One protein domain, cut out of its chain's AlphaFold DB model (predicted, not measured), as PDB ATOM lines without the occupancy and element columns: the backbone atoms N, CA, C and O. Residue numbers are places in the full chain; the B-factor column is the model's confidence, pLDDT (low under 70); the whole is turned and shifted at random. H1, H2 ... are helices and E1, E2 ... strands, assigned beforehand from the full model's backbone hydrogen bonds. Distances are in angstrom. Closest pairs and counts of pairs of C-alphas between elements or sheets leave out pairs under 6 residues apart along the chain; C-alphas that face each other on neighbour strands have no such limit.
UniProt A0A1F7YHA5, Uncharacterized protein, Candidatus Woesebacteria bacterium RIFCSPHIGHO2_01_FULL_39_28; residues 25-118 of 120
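This is residues 25 to 118 of the 120 residues of an uncharacterized protein of Candidatus Woesebacteria bacterium RIFCSPHIGHO2_01_FULL_39_28 (UniProt A0A1F7YHA5). What shape do these atoms make? A long, twisted ribbon of three antiparallel strands, E1, E2 and E3, has the small helix H1 at one end and the last part of H2 near the other, while H3 lies off the sheet, apart from the other elements. What builds it? The 94 printed residues hold E1, E2, E3, H1, H2 and H3 in that order, class mixed; the sheet runs E1 - E2 - E3, a meander, each strand the antiparallel neighbour of the one before. How spread is it? It is loose, with a radius of gyration of the C-alphas of 16.6 A, and elongated, spanning 49 by 29 by 21 A.

How do the strands pair? E1, residues 29 to 36, and E2, residues 40 to 48, form a hairpin, with N 31 and O 46 within hydrogen-bond range at 2.9 A. E2 and E3, residues 52 to 60, form another, with N 43 and O 57 at 2.8 A. Where are the helices? H1, residues 67 to 73, only grazes the sheet; its closest C-alphas with E3 are those of Leu 67 and Ala 60, 5.9 A apart. H2, residues 85 to 95, is on the sheet, its closest C-alphas with E2 being those of Leu 95 and Ile 48, 6.4 A apart. H3, residues 104 to 118, is not on the sheet. Are the helix backbones in range? Every O i to N i+4 pair is within hydrogen-bond range in H1 and H2, and 10 of 11 in H3.

Where does E1 begin? Its C-alpha 29 is at (84.594, 162.776, 163.800), and E1, E2 and E3 measure 22.5 A, 25.7 A and 26.8 A. Where does H3 end? H1, H2 and H3 measure 9.7 A, 15.3 A and 21.2 A, and C-alpha 118 is at (75.842, 159.863, 155.818).

Which parts are far apart or free? The C-alphas farthest apart, of Thr 64 and Lys 105, are 49.6 A apart; residues 83 to 90, of which 85 to 90 belong to H2, stand free. Is anything cut, long or uncertain? The printed part has no cut, the link from H1 to H2 is long, and pLDDT is under 70 at residues 77 to 83 and 117 to 118.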
ATOM      1  N   CYS A  25      84.690 166.290 176.846       74.81
ATOM      2  CA  CYS A  25      84.165 165.293 175.909       74.81
ATOM      3  C   CYS A  25      84.642 165.662 174.500       74.81
ATOM      4  O   CYS A  25      84.125 166.610 173.898       74.81
ATOM      5  N   ASP A  26      85.652 164.940 174.020       83.75
ATOM      6  CA  ASP A  26      86.123 165.041 172.647       83.75
ATOM      7  C   ASP A  26      85.043 164.517 171.699       83.75
ATOM      8  O   ASP A  26      84.547 163.394 171.821       83.75
ATOM      9  N   ILE A  27      84.663 165.355 170.743       86.62
ATOM     10  CA  ILE A  27      83.756 164.991 169.668       86.62
ATOM     11  C   ILE A  27      84.615 164.426 168.546       86.62
ATOM     12  O   ILE A  27      85.206 165.163 167.754       86.62
ATOM     13  N   MET A  28      84.701 163.099 168.518       87.69
ATOM     14  CA  MET A  28      85.425 162.371 167.486       87.69
ATOM     15  C   MET A  28      84.590 162.293 166.214       87.69
ATOM     16  O   MET A  28      83.466 161.792 166.207       87.69
ATOM     17  N   GLN A  29      85.180 162.759 165.127       89.88
ATOM     18  CA  GLN A  29      84.594 162.776 163.800       89.88
ATOM     19  C   GLN A  29      85.564 162.065 162.866       89.88
ATOM     20  O   GLN A  29      86.698 162.516 162.699       89.88
ATOM     21  N   TYR A  30      85.162 160.928 162.305       90.00
ATOM     22  CA  TYR A  30      86.085 160.113 161.528       90.00
ATOM     23  C   TYR A  30      85.397 159.214 160.508       90.00
ATOM     24  O   TYR A  30      84.250 158.811 160.705       90.00
ATOM     25  N   ASP A  31      86.159 158.848 159.481       89.12
ATOM     26  CA  ASP A  31      85.853 157.782 158.535       89.12
ATOM     27  C   ASP A  31      86.892 156.667 158.673       89.12
ATOM     28  O   ASP A  31      88.098 156.918 158.656       89.12
ATOM     29  N   ASN A  32      86.419 155.424 158.787       90.69
ATOM     30  CA  ASN A  32      87.276 154.256 158.978       90.69
ATOM     31  C   ASN A  32      87.202 153.302 157.796       90.69
ATOM     32  O   ASN A  32      86.132 152.806 157.440       90.69
ATOM     33  N   TYR A  33      88.371 152.950 157.274       93.19
ATOM     34  CA  TYR A  33      88.538 151.928 156.252       93.19
ATOM     35  C   TYR A  33      89.319 150.761 156.842       93.19
ATOM     36  O   TYR A  33      90.458 150.918 157.281       93.19
ATOM     37  N   ILE A  34      88.700 149.581 156.853       94.38
ATOM     38  CA  ILE A  34      89.296 148.370 157.420       94.38
ATOM     39  C   ILE A  34      89.575 147.379 156.293       94.38
ATOM     40  O   ILE A  34      88.656 146.896 155.633       94.38
ATOM     41  N   PHE A  35      90.845 147.028 156.113       94.12
ATOM     42  CA  PHE A  35      91.294 146.019 155.160       94.12
ATOM     43  C   PHE A  35      91.683 144.757 155.918       94.12
ATOM     44  O   PHE A  35      92.729 144.696 156.569       94.12
ATOM     45  N   ARG A  36      90.831 143.736 155.838       95.50
ATOM     46  CA  ARG A  36      91.032 142.470 156.547       95.50
ATOM     47  C   ARG A  36      91.839 141.494 155.704       95.50
ATOM     48  O   ARG A  36      91.553 141.297 154.526       95.50
ATOM     49  N   GLN A  37      92.817 140.863 156.335       94.19
ATOM     50  CA  GLN A  37      93.601 139.758 155.797       94.19
ATOM     51  C   GLN A  37      93.478 138.559 156.740       94.19
ATOM     52  O   GLN A  37      93.015 138.685 157.870       94.19
ATOM     53  N   GLU A  38      93.927 137.383 156.301       95.06
ATOM     54  CA  GLU A  38      93.857 136.154 157.108       95.06
ATOM     55  C   GLU A  38      94.550 136.299 158.480       95.06
ATOM     56  O   GLU A  38      94.113 135.714 159.464       95.06
ATOM     57  N   LYS A  39      95.643 137.073 158.547       94.81
ATOM     58  CA  LYS A  39      96.533 137.143 159.723       94.81
ATOM     59  C   LYS A  39      96.608 138.517 160.381       94.81
ATOM     60  O   LYS A  39      97.211 138.649 161.443       94.81
ATOM     61  N   PHE A  40      96.055 139.542 159.750       93.94
ATOM     62  CA  PHE A  40      96.096 140.905 160.262       93.94
ATOM     63  C   PHE A  40      94.978 141.738 159.654       93.94
ATOM     64  O   PHE A  40      94.395 141.371 158.635       93.94
ATOM     65  N   GLU A  41      94.729 142.890 160.247       94.50
ATOM     66  CA  GLU A  41      93.931 143.943 159.649       94.50
ATOM     67  C   GLU A  41      94.726 145.238 159.577       94.50
ATOM     68  O   GLU A  41      95.613 145.500 160.388       94.50
ATOM     69  N   ILE A  42      94.419 146.023 158.554       92.31
ATOM     70  CA  ILE A  42      94.884 147.395 158.418       92.31
ATOM     71  C   ILE A  42      93.679 148.295 158.653       92.31
ATOM     72  O   ILE A  42      92.664 148.132 157.972       92.31
ATOM     73  N   LYS A  43      93.803 149.254 159.566       92.25
ATOM     74  CA  LYS A  43      92.825 150.324 159.765       92.25
ATOM     75  C   LYS A  43      93.431 151.628 159.269       92.25
ATOM     76  O   LYS A  43      94.524 152.008 159.679       92.25
ATOM     77  N   LEU A  44      92.728 152.284 158.360       91.81
ATOM     78  CA  LEU A  44      93.021 153.640 157.924       91.81
ATOM     79  C   LEU A  44      91.887 154.526 158.428       91.81
ATOM     80  O   LEU A  44      90.748 154.383 157.980       91.81
ATOM     81  N   THR A  45      92.213 155.419 159.352       91.38
ATOM     82  CA  THR A  45      91.253 156.324 159.986       91.38
ATOM     83  C   THR A  45      91.533 157.726 159.472       91.38
ATOM     84  O   THR A  45      92.617 158.265 159.693       91.38
ATOM     85  N   HIS A  46      90.572 158.325 158.780       92.75
ATOM     86  CA  HIS A  46      90.572 159.757 158.495       92.75
ATOM     87  C   HIS A  46      89.849 160.452 159.641       92.75
ATOM     88  O   HIS A  46      88.658 160.227 159.823       92.75
ATOM     89  N   GLN A  47      90.555 161.250 160.439       91.88
ATOM     90  CA  GLN A  47      89.958 162.007 161.538       91.88
ATOM     91  C   GLN A  47      89.951 163.487 161.202       91.88
ATOM     92  O   GLN A  47      90.961 164.056 160.783       91.88
ATOM     93  N   ILE A  48      88.793 164.097 161.421       90.00
ATOM     94  CA  ILE A  48      88.523 165.498 161.127       90.00
ATOM     95  C   ILE A  48      87.980 166.192 162.376       90.00
ATOM     96  O   ILE A  48      87.455 165.550 163.277       90.00
ATOM     97  N   GLY A  49      88.102 167.512 162.449       89.12
ATOM     98  CA  GLY A  49      87.611 168.294 163.583       89.12
ATOM     99  C   GLY A  49      88.224 169.685 163.579       89.12
ATOM    100  O   GLY A  49      87.923 170.495 162.703       89.12
ATOM    101  N   LYS A  50      89.115 169.955 164.538       90.88
ATOM    102  CA  LYS A  50      89.985 171.143 164.547       90.88
ATOM    103  C   LYS A  50      90.995 171.106 163.404       90.88
ATOM    104  O   LYS A  50      91.255 172.127 162.770       90.88
ATOM    105  N   THR A  51      91.580 169.934 163.176       90.81
ATOM    106  CA  THR A  51      92.520 169.657 162.088       90.81
ATOM    107  C   THR A  51      92.054 168.434 161.294       90.81
ATOM    108  O   THR A  51      91.014 167.851 161.602       90.81
ATOM    109  N   ASP A  52      92.782 168.093 160.232       92.56
ATOM    110  CA  ASP A  52      92.495 166.966 159.341       92.56
ATOM    111  C   ASP A  52      93.747 166.085 159.244       92.56
ATOM    112  O   ASP A  52      94.813 166.563 158.830       92.56
ATOM    113  N   LYS A  53      93.639 164.823 159.681       91.81
ATOM    114  CA  LYS A  53      94.749 163.863 159.672       91.81
ATOM    115  C   LYS A  53      94.297 162.437 159.394       91.81
ATOM    116  O   LYS A  53      93.176 162.033 159.685       91.81
ATOM    117  N   TYR A  54      95.253 161.643 158.918       89.12
ATOM    118  CA  TYR A  54      95.116 160.201 158.762       89.12
ATOM    119  C   TYR A  54      95.947 159.469 159.813       89.12
ATOM    120  O   TYR A  54      97.116 159.807 160.021       89.12
ATOM    121  N   ASN A  55      95.365 158.440 160.426       86.69
ATOM    122  CA  ASN A  55      96.101 157.425 161.170       86.69
ATOM    123  C   ASN A  55      96.101 156.103 160.389       86.69
ATOM    124  O   ASN A  55      95.198 155.824 159.600       86.69
ATOM    125  N   PHE A  56      97.151 155.313 160.593       86.38
ATOM    126  CA  PHE A  56      97.308 154.002 159.982       86.38
ATOM    127  C   PHE A  56      97.726 153.016 161.068       86.38
ATOM    128  O   PHE A  56      98.788 153.169 161.677       86.38
ATOM    129  N   GLU A  57      96.899 152.003 161.289       87.56
ATOM    130  CA  GLU A  57      97.094 150.982 162.312       87.56
ATOM    131  C   GLU A  57      97.147 149.601 161.656       87.56
ATOM    132  O   GLU A  57      96.394 149.303 160.726       87.56
ATOM    133  N   VAL A  58      98.050 148.745 162.138       88.50
ATOM    134  CA  VAL A  58      98.122 147.337 161.729       88.50
ATOM    135  C   VAL A  58      97.996 146.486 162.970       88.50
ATOM    136  O   VAL A  58      98.854 146.536 163.853       88.50
ATOM    137  N   GLU A  59      96.953 145.671 163.008       88.56
ATOM    138  CA  GLU A  59      96.665 144.791 164.129       88.56
ATOM    139  C   GLU A  59      96.770 143.337 163.690       88.56
ATOM    140  O   GLU A  59      96.219 142.919 162.672       88.56
ATOM    141  N   ALA A  60      97.516 142.548 164.457       90.50
ATOM    142  CA  ALA A  60      97.562 141.107 164.277       90.50
ATOM    143  C   ALA A  60      96.266 140.476 164.809       90.50
ATOM    144  O   ALA A  60      95.805 140.837 165.886       90.50
ATOM    145  N   VAL A  61      95.716 139.485 164.100       91.88
ATOM    146  CA  VAL A  61      94.477 138.802 164.540       91.88
ATOM    147  C   VAL A  61      94.675 137.933 165.791       91.88
ATOM    148  O   VAL A  61      93.702 137.511 166.410       91.88
ATOM    149  N   SER A  62      95.927 137.630 166.149       91.50
ATOM    150  CA  SER A  62      96.295 136.882 167.353       91.50
ATOM    151  C   SER A  62      97.729 137.185 167.792       91.50
ATOM    152  O   SER A  62      98.580 137.562 166.985       91.50
ATOM    153  N   GLU A  63      98.034 136.921 169.065       88.12
ATOM    154  CA  GLU A  63      99.379 137.087 169.650       88.12
ATOM    155  C   GLU A  63     100.443 136.179 169.007       88.12
ATOM    156  O   GLU A  63     101.638 136.462 169.052       88.12
ATOM    157  N   THR A  64     100.017 135.079 168.383       92.69
ATOM    158  CA  THR A  64     100.901 134.123 167.701       92.69
ATOM    159  C   THR A  64     101.395 134.623 166.342       92.69
ATOM    160  O   THR A  64     102.334 134.055 165.775       92.69
ATOM    161  N   VAL A  65     100.789 135.679 165.792       90.31
ATOM    162  CA  VAL A  65     101.189 136.269 164.517       90.31
ATOM    163  C   VAL A  65     102.341 137.251 164.731       90.31
ATOM    164  O   VAL A  65     102.264 138.199 165.505       90.31
ATOM    165  N   ASN A  66     103.424 137.066 163.973       89.94
ATOM    166  CA  ASN A  66     104.575 137.964 164.020       89.94
ATOM    167  C   ASN A  66     104.277 139.285 163.285       89.94
ATOM    168  O   ASN A  66     104.552 139.418 162.087       89.94
ATOM    169  N   LEU A  67     103.747 140.265 164.021       86.62
ATOM    170  CA  LEU A  67     103.413 141.594 163.507       86.62
ATOM    171  C   LEU A  67     104.626 142.305 162.885       86.62
ATOM    172  O   LEU A  67     104.512 142.884 161.810       86.62
ATOM    173  N   ASN A  68     105.817 142.183 163.479       86.38
ATOM    174  CA  ASN A  68     107.039 142.795 162.938       86.38
ATOM    175  C   ASN A  68     107.374 142.285 161.529       86.38
ATOM    176  O   ASN A  68     107.809 143.053 160.670       86.38
ATOM    177  N   LYS A  69     107.154 140.990 161.267       88.56
ATOM    178  CA  LYS A  69     107.343 140.411 159.932       88.56
ATOM    179  C   LYS A  69     106.333 140.975 158.929       88.56
ATOM    180  O   LYS A  69     106.714 141.233 157.790       88.56
ATOM    181  N   ILE A  70     105.084 141.177 159.350       89.31
ATOM    182  CA  ILE A  70     104.025 141.772 158.520       89.31
ATOM    183  C   ILE A  70     104.370 143.219 158.181       89.31
ATOM    184  O   ILE A  70     104.428 143.564 157.005       89.31
ATOM    185  N   LEU A  71     104.692 144.035 159.186       87.31
ATOM    186  CA  LEU A  71     105.069 145.438 159.005       87.31
ATOM    187  C   LEU A  71     106.247 145.586 158.042       87.31
ATOM    188  O   LEU A  71     106.167 146.345 157.079       87.31
ATOM    189  N   LYS A  72     107.296 144.775 158.222       87.44
ATOM    190  CA  LYS A  72     108.433 144.747 157.296       87.44
ATOM    191  C   LYS A  72     108.007 144.384 155.869       87.44
ATOM    192  O   LYS A  72     108.511 144.980 154.922       87.44
ATOM    193  N   GLY A  73     107.091 143.427 155.712       88.75
ATOM    194  CA  GLY A  73     106.527 143.040 154.414       88.75
ATOM    195  C   GLY A  73     105.725 144.155 153.736       88.75
ATOM    196  O   GLY A  73     105.725 144.240 152.515       88.75
ATOM    197  N   LEU A  74     105.113 145.043 154.522       86.88
ATOM    198  CA  LEU A  74     104.400 146.235 154.051       86.88
ATOM    199  C   LEU A  74     105.327 147.442 153.807       86.88
ATOM    200  O   LEU A  74     104.849 148.535 153.521       86.88
ATOM    201  N   GLY A  75     106.649 147.279 153.937       86.75
ATOM    202  CA  GLY A  75     107.608 148.383 153.823       86.75
ATOM    203  C   GLY A  75     107.607 149.336 155.025       86.75
ATOM    204  O   GLY A  75     108.219 150.400 154.975       86.75
ATOM    205  N   LEU A  76     106.951 148.957 156.125       82.06
ATOM    206  CA  LEU A  76     106.868 149.746 157.348       82.06
ATOM    207  C   LEU A  76     108.062 149.394 158.237       82.06
ATOM    208  O   LEU A  76     108.135 148.326 158.845       82.06
ATOM    209  N   LEU A  77     109.044 150.294 158.265       66.12
ATOM    210  CA  LEU A  77     110.357 150.037 158.870       66.12
ATOM    211  C   LEU A  77     110.422 150.327 160.375       66.12
ATOM    212  O   LEU A  77     111.420 150.002 161.016       66.12
ATOM    213  N   LYS A  78     109.376 150.922 160.954       60.88
ATOM    214  CA  LYS A  78     109.317 151.245 162.380       60.88
ATOM    215  C   LYS A  78     107.950 150.852 162.926       60.88
ATOM    216  O   LYS A  78     106.940 151.390 162.487       60.88
ATOM    217  N   LEU A  79     107.936 149.941 163.902       56.91
ATOM    218  CA  LEU A  79     106.813 149.812 164.824       56.91
ATOM    219  C   LEU A  79     106.763 151.142 165.581       56.91
ATOM    220  O   LEU A  79     107.568 151.399 166.475       56.91
ATOM    221  N   VAL A  80     105.896 152.045 165.139       55.84
ATOM    222  CA  VAL A  80     105.559 153.244 165.895       55.84
ATOM    223  C   VAL A  80     104.611 152.740 166.977       55.84
ATOM    224  O   VAL A  80     103.400 152.782 166.823       55.84
ATOM    225  N   THR A  81     105.176 152.092 168.000       58.50
ATOM    226  CA  THR A  81     104.425 151.551 169.131       58.50
ATOM    227  C   THR A  81     103.766 152.725 169.817       58.50
ATOM    228  O   THR A  81     104.403 153.449 170.579       58.50
ATOM    229  N   ILE A  82     102.511 152.964 169.488       63.53
ATOM    230  CA  ILE A  82     101.757 154.040 170.085       63.53
ATOM    231  C   ILE A  82     100.462 153.446 170.609       63.53
ATOM    232  O   ILE A  82      99.398 153.470 170.007       63.53
ATOM    233  N   THR A  83     100.629 152.850 171.777       61.19
ATOM    234  CA  THR A  83      99.574 152.476 172.714       61.19
ATOM    235  C   THR A  83      99.747 153.240 174.026       61.19
ATOM    236  O   THR A  83      99.163 152.862 175.039       61.19
ATOM    237  N   ASN A  84     100.579 154.294 174.054       71.00
ATOM    238  CA  ASN A  84     100.685 155.125 175.244       71.00
ATOM    239  C   ASN A  84      99.546 156.150 175.259       71.00
ATOM    240  O   ASN A  84      99.199 156.752 174.244       71.00
ATOM    241  N   VAL A  85      98.952 156.321 176.436       79.06
ATOM    242  CA  VAL A  85      97.834 157.247 176.658       79.06
ATOM    243  C   VAL A  85      98.223 158.670 176.242       79.06
ATOM    244  O   VAL A  85      97.456 159.341 175.570       79.06
ATOM    245  N   GLU A  86      99.468 159.076 176.512       84.00
ATOM    246  CA  GLU A  86      99.970 160.419 176.200       84.00
ATOM    247  C   GLU A  86      99.897 160.782 174.708       84.00
ATOM    248  O   GLU A  86      99.630 161.935 174.367       84.00
ATOM    249  N   PHE A  87     100.155 159.838 173.798       83.50
ATOM    250  CA  PHE A  87      99.978 160.136 172.382       83.50
ATOM    251  C   PHE A  87      98.514 160.352 172.049       83.50
ATOM    252  O   PHE A  87      98.211 161.310 171.349       83.50
ATOM    253  N   TRP A  88      97.632 159.469 172.523       83.19
ATOM    254  CA  TRP A  88      96.208 159.565 172.225       83.19
ATOM    255  C   TRP A  88      95.615 160.847 172.797       83.19
ATOM    256  O   TRP A  88      94.842 161.500 172.108       83.19
ATOM    257  N   ASP A  89      96.072 161.277 173.972       85.50
ATOM    258  CA  ASP A  89      95.718 162.574 174.547       85.50
ATOM    259  C   ASP A  89      96.156 163.729 173.634       85.50
ATOM    260  O   ASP A  89      95.338 164.567 173.260       85.50
ATOM    261  N   LYS A  90      97.424 163.751 173.189       87.62
ATOM    262  CA  LYS A  90      97.932 164.796 172.275       87.62
ATOM    263  C   LYS A  90      97.223 164.787 170.924       87.62
ATOM    264  O   LYS A  90      96.929 165.845 170.374       87.62
ATOM    265  N   TRP A  91      96.973 163.599 170.391       87.62
ATOM    266  CA  TRP A  91      96.269 163.388 169.135       87.62
ATOM    267  C   TRP A  91      94.836 163.916 169.227       87.62
ATOM    268  O   TRP A  91      94.406 164.682 168.366       87.62
ATOM    269  N   ASN A  92      94.127 163.587 170.307       87.62
ATOM    270  CA  ASN A  92      92.773 164.066 170.561       87.62
ATOM    271  C   ASN A  92      92.729 165.585 170.759       87.62
ATOM    272  O   ASN A  92      91.878 166.244 170.165       87.62
ATOM    273  N   ASP A  93      93.666 166.156 171.521       89.06
ATOM    274  CA  ASP A  93      93.737 167.602 171.740       89.06
ATOM    275  C   ASP A  93      93.950 168.383 170.433       89.06
ATOM    276  O   ASP A  93      93.351 169.451 170.242       89.06
ATOM    277  N   GLU A  94      94.780 167.843 169.533       90.25
ATOM    278  CA  GLU A  94      95.100 168.438 168.234       90.25
ATOM    279  C   GLU A  94      93.960 168.305 167.209       90.25
ATOM    280  O   GLU A  94      93.728 169.228 166.421       90.25
ATOM    281  N   LEU A  95      93.256 167.170 167.195       91.38
ATOM    282  CA  LEU A  95      92.289 166.841 166.145       91.38
ATOM    283  C   LEU A  95      90.840 167.076 166.535       91.38
ATOM    284  O   LEU A  95      90.093 167.659 165.751       91.38
ATOM    285  N   ASN A  96      90.422 166.636 167.719       90.69
ATOM    286  CA  ASN A  96      89.006 166.589 168.060       90.69
ATOM    287  C   ASN A  96      88.506 167.948 168.552       90.69
ATOM    288  O   ASN A  96      89.198 168.685 169.263       90.69
ATOM    289  N   LEU A  97      87.260 168.271 168.204       89.62
ATOM    290  CA  LEU A  97      86.530 169.369 168.837       89.62
ATOM    291  C   LEU A  97      86.214 168.984 170.284       89.62
ATOM    292  O   LEU A  97      85.882 167.830 170.539       89.62
ATOM    293  N   LYS A  98      86.237 169.931 171.225       86.19
ATOM    294  CA  LYS A  98      85.677 169.679 172.560       86.19
ATOM    295  C   LYS A  98      84.218 170.102 172.583       86.19
ATOM    296  O   LYS A  98      83.843 171.104 171.980       86.19
ATOM    297  N   GLY A  99      83.381 169.379 173.323       80.19
ATOM    298  CA  GLY A  99      81.979 169.766 173.519       80.19
ATOM    299  C   GLY A  99      81.800 171.176 174.093       80.19
ATOM    300  O   GLY A  99      80.794 171.822 173.825       80.19
ATOM    301  N   THR A 100      82.792 171.675 174.831       82.75
ATOM    302  CA  THR A 100      82.849 173.049 175.349       82.75
ATOM    303  C   THR A 100      83.178 174.102 174.293       82.75
ATOM    304  O   THR A 100      82.913 175.279 174.521       82.75
ATOM    305  N   ASP A 101      83.748 173.700 173.155       82.38
ATOM    306  CA  ASP A 101      84.115 174.605 172.060       82.38
ATOM    307  C   ASP A 101      82.904 174.937 171.170       82.38
ATOM    308  O   ASP A 101      82.971 175.833 170.327       82.38
ATOM    309  N   LEU A 102      81.789 174.216 171.344       86.19
ATOM    310  CA  LEU A 102      80.582 174.340 170.535       86.19
ATOM    311  C   LEU A 102      79.414 174.878 171.360       86.19
ATOM    312  O   LEU A 102      79.138 174.428 172.470       86.19
ATOM    313  N   ASN A 103      78.666 175.812 170.780       89.25
ATOM    314  CA  ASN A 103      77.353 176.169 171.304       89.25
ATOM    315  C   ASN A 103      76.281 175.157 170.863       89.25
ATOM    316  O   ASN A 103      76.474 174.373 169.936       89.25
ATOM    317  N   GLU A 104      75.103 175.222 171.487       88.25
ATOM    318  CA  GLU A 104      74.004 174.277 171.240       88.25
ATOM    319  C   GLU A 104      73.593 174.180 169.768       88.25
ATOM    320  O   GLU A 104      73.311 173.089 169.270       88.25
ATOM    321  N   LYS A 105      73.601 175.310 169.049       90.75
ATOM    322  CA  LYS A 105      73.288 175.333 167.621       90.75
ATOM    323  C   LYS A 105      74.346 174.567 166.828       90.75
ATOM    324  O   LYS A 105      73.985 173.752 165.988       90.75
ATOM    325  N   GLN A 106      75.629 174.808 167.092       90.50
ATOM    326  CA  GLN A 106      76.730 174.120 166.413       90.50
ATOM    327  C   GLN A 106      76.712 172.615 166.687       90.50
ATOM    328  O   GLN A 106      76.858 171.831 165.755       90.50
ATOM    329  N   THR A 107      76.463 172.207 167.932       88.75
ATOM    330  CA  THR A 107      76.341 170.791 168.292       88.75
ATOM    331  C   THR A 107      75.166 170.124 167.577       88.75
ATOM    332  O   THR A 107      75.315 169.028 167.043       88.75
ATOM    333  N   LEU A 108      74.001 170.779 167.521       88.94
ATOM    334  CA  LEU A 108      72.836 170.233 166.826       88.94
ATOM    335  C   LEU A 108      73.070 170.113 165.314       88.94
ATOM    336  O   LEU A 108      72.702 169.100 164.724       88.94
ATOM    337  N   GLU A 109      73.678 171.119 164.682       90.00
ATOM    338  CA  GLU A 109      74.024 171.051 163.258       90.00
ATOM    339  C   GLU A 109      75.057 169.955 162.978       90.00
ATOM    340  O   GLU A 109      74.915 169.220 162.004       90.00
ATOM    341  N   LEU A 110      76.036 169.767 163.867       89.31
ATOM    342  CA  LEU A 110      76.995 168.673 163.764       89.31
ATOM    343  C   LEU A 110      76.302 167.304 163.828       89.31
ATOM    344  O   LEU A 110      76.556 166.446 162.989       89.31
ATOM    345  N   ILE A 111      75.374 167.113 164.770       88.31
ATOM    346  CA  ILE A 111      74.575 165.883 164.875       88.31
ATOM    347  C   ILE A 111      73.769 165.651 163.593       88.31
ATOM    348  O   ILE A 111      73.799 164.555 163.037       88.31
ATOM    349  N   LYS A 112      73.074 166.678 163.088       89.00
ATOM    350  CA  LYS A 112      72.304 166.578 161.839       89.00
ATOM    351  C   LYS A 112      73.184 166.161 160.667       89.00
ATOM    352  O   LYS A 112      72.786 165.275 159.917       89.00
ATOM    353  N   LYS A 113      74.372 166.759 160.539       86.62
ATOM    354  CA  LYS A 113      75.340 166.420 159.496       86.62
ATOM    355  C   LYS A 113      75.598 164.911 159.463       86.62
ATOM    356  O   LYS A 113      75.392 164.271 158.441       86.62
ATOM    357  N   TYR A 114      75.942 164.320 160.605       83.50
ATOM    358  CA  TYR A 114      76.253 162.890 160.687       83.50
ATOM    359  C   TYR A 114      75.042 161.967 160.534       83.50
ATOM    360  O   TYR A 114      75.199 160.832 160.091       83.50
ATOM    361  N   LEU A 115      73.839 162.427 160.877       82.88
ATOM    362  CA  LEU A 115      72.618 161.633 160.719       82.88
ATOM    363  C   LEU A 115      72.063 161.645 159.294       82.88
ATOM    364  O   LEU A 115      71.409 160.681 158.898       82.88
ATOM    365  N   PHE A 116      72.274 162.733 158.551       77.81
ATOM    366  CA  PHE A 116      71.570 162.975 157.291       77.81
ATOM    367  C   PHE A 116      72.488 163.088 156.068       77.81
ATOM    368  O   PHE A 116      72.041 162.735 154.982       77.81
ATOM    369  N   GLU A 117      73.751 163.504 156.210       65.62
ATOM    370  CA  GLU A 117      74.730 163.503 155.102       65.62
ATOM    371  C   GLU A 117      75.458 162.155 154.953       65.62
ATOM    372  O   GLU A 117      76.060 161.895 153.921       65.62
ATOM    373  N   SER A 118      75.355 161.251 155.933       53.72
ATOM    374  CA  SER A 118      75.842 159.863 155.818       53.72
ATOM    375  C   SER A 118      74.922 158.951 154.983       53.72
ATOM    376  O   SER A 118      75.199 157.763 154.828       53.72
TER     377      SER A 118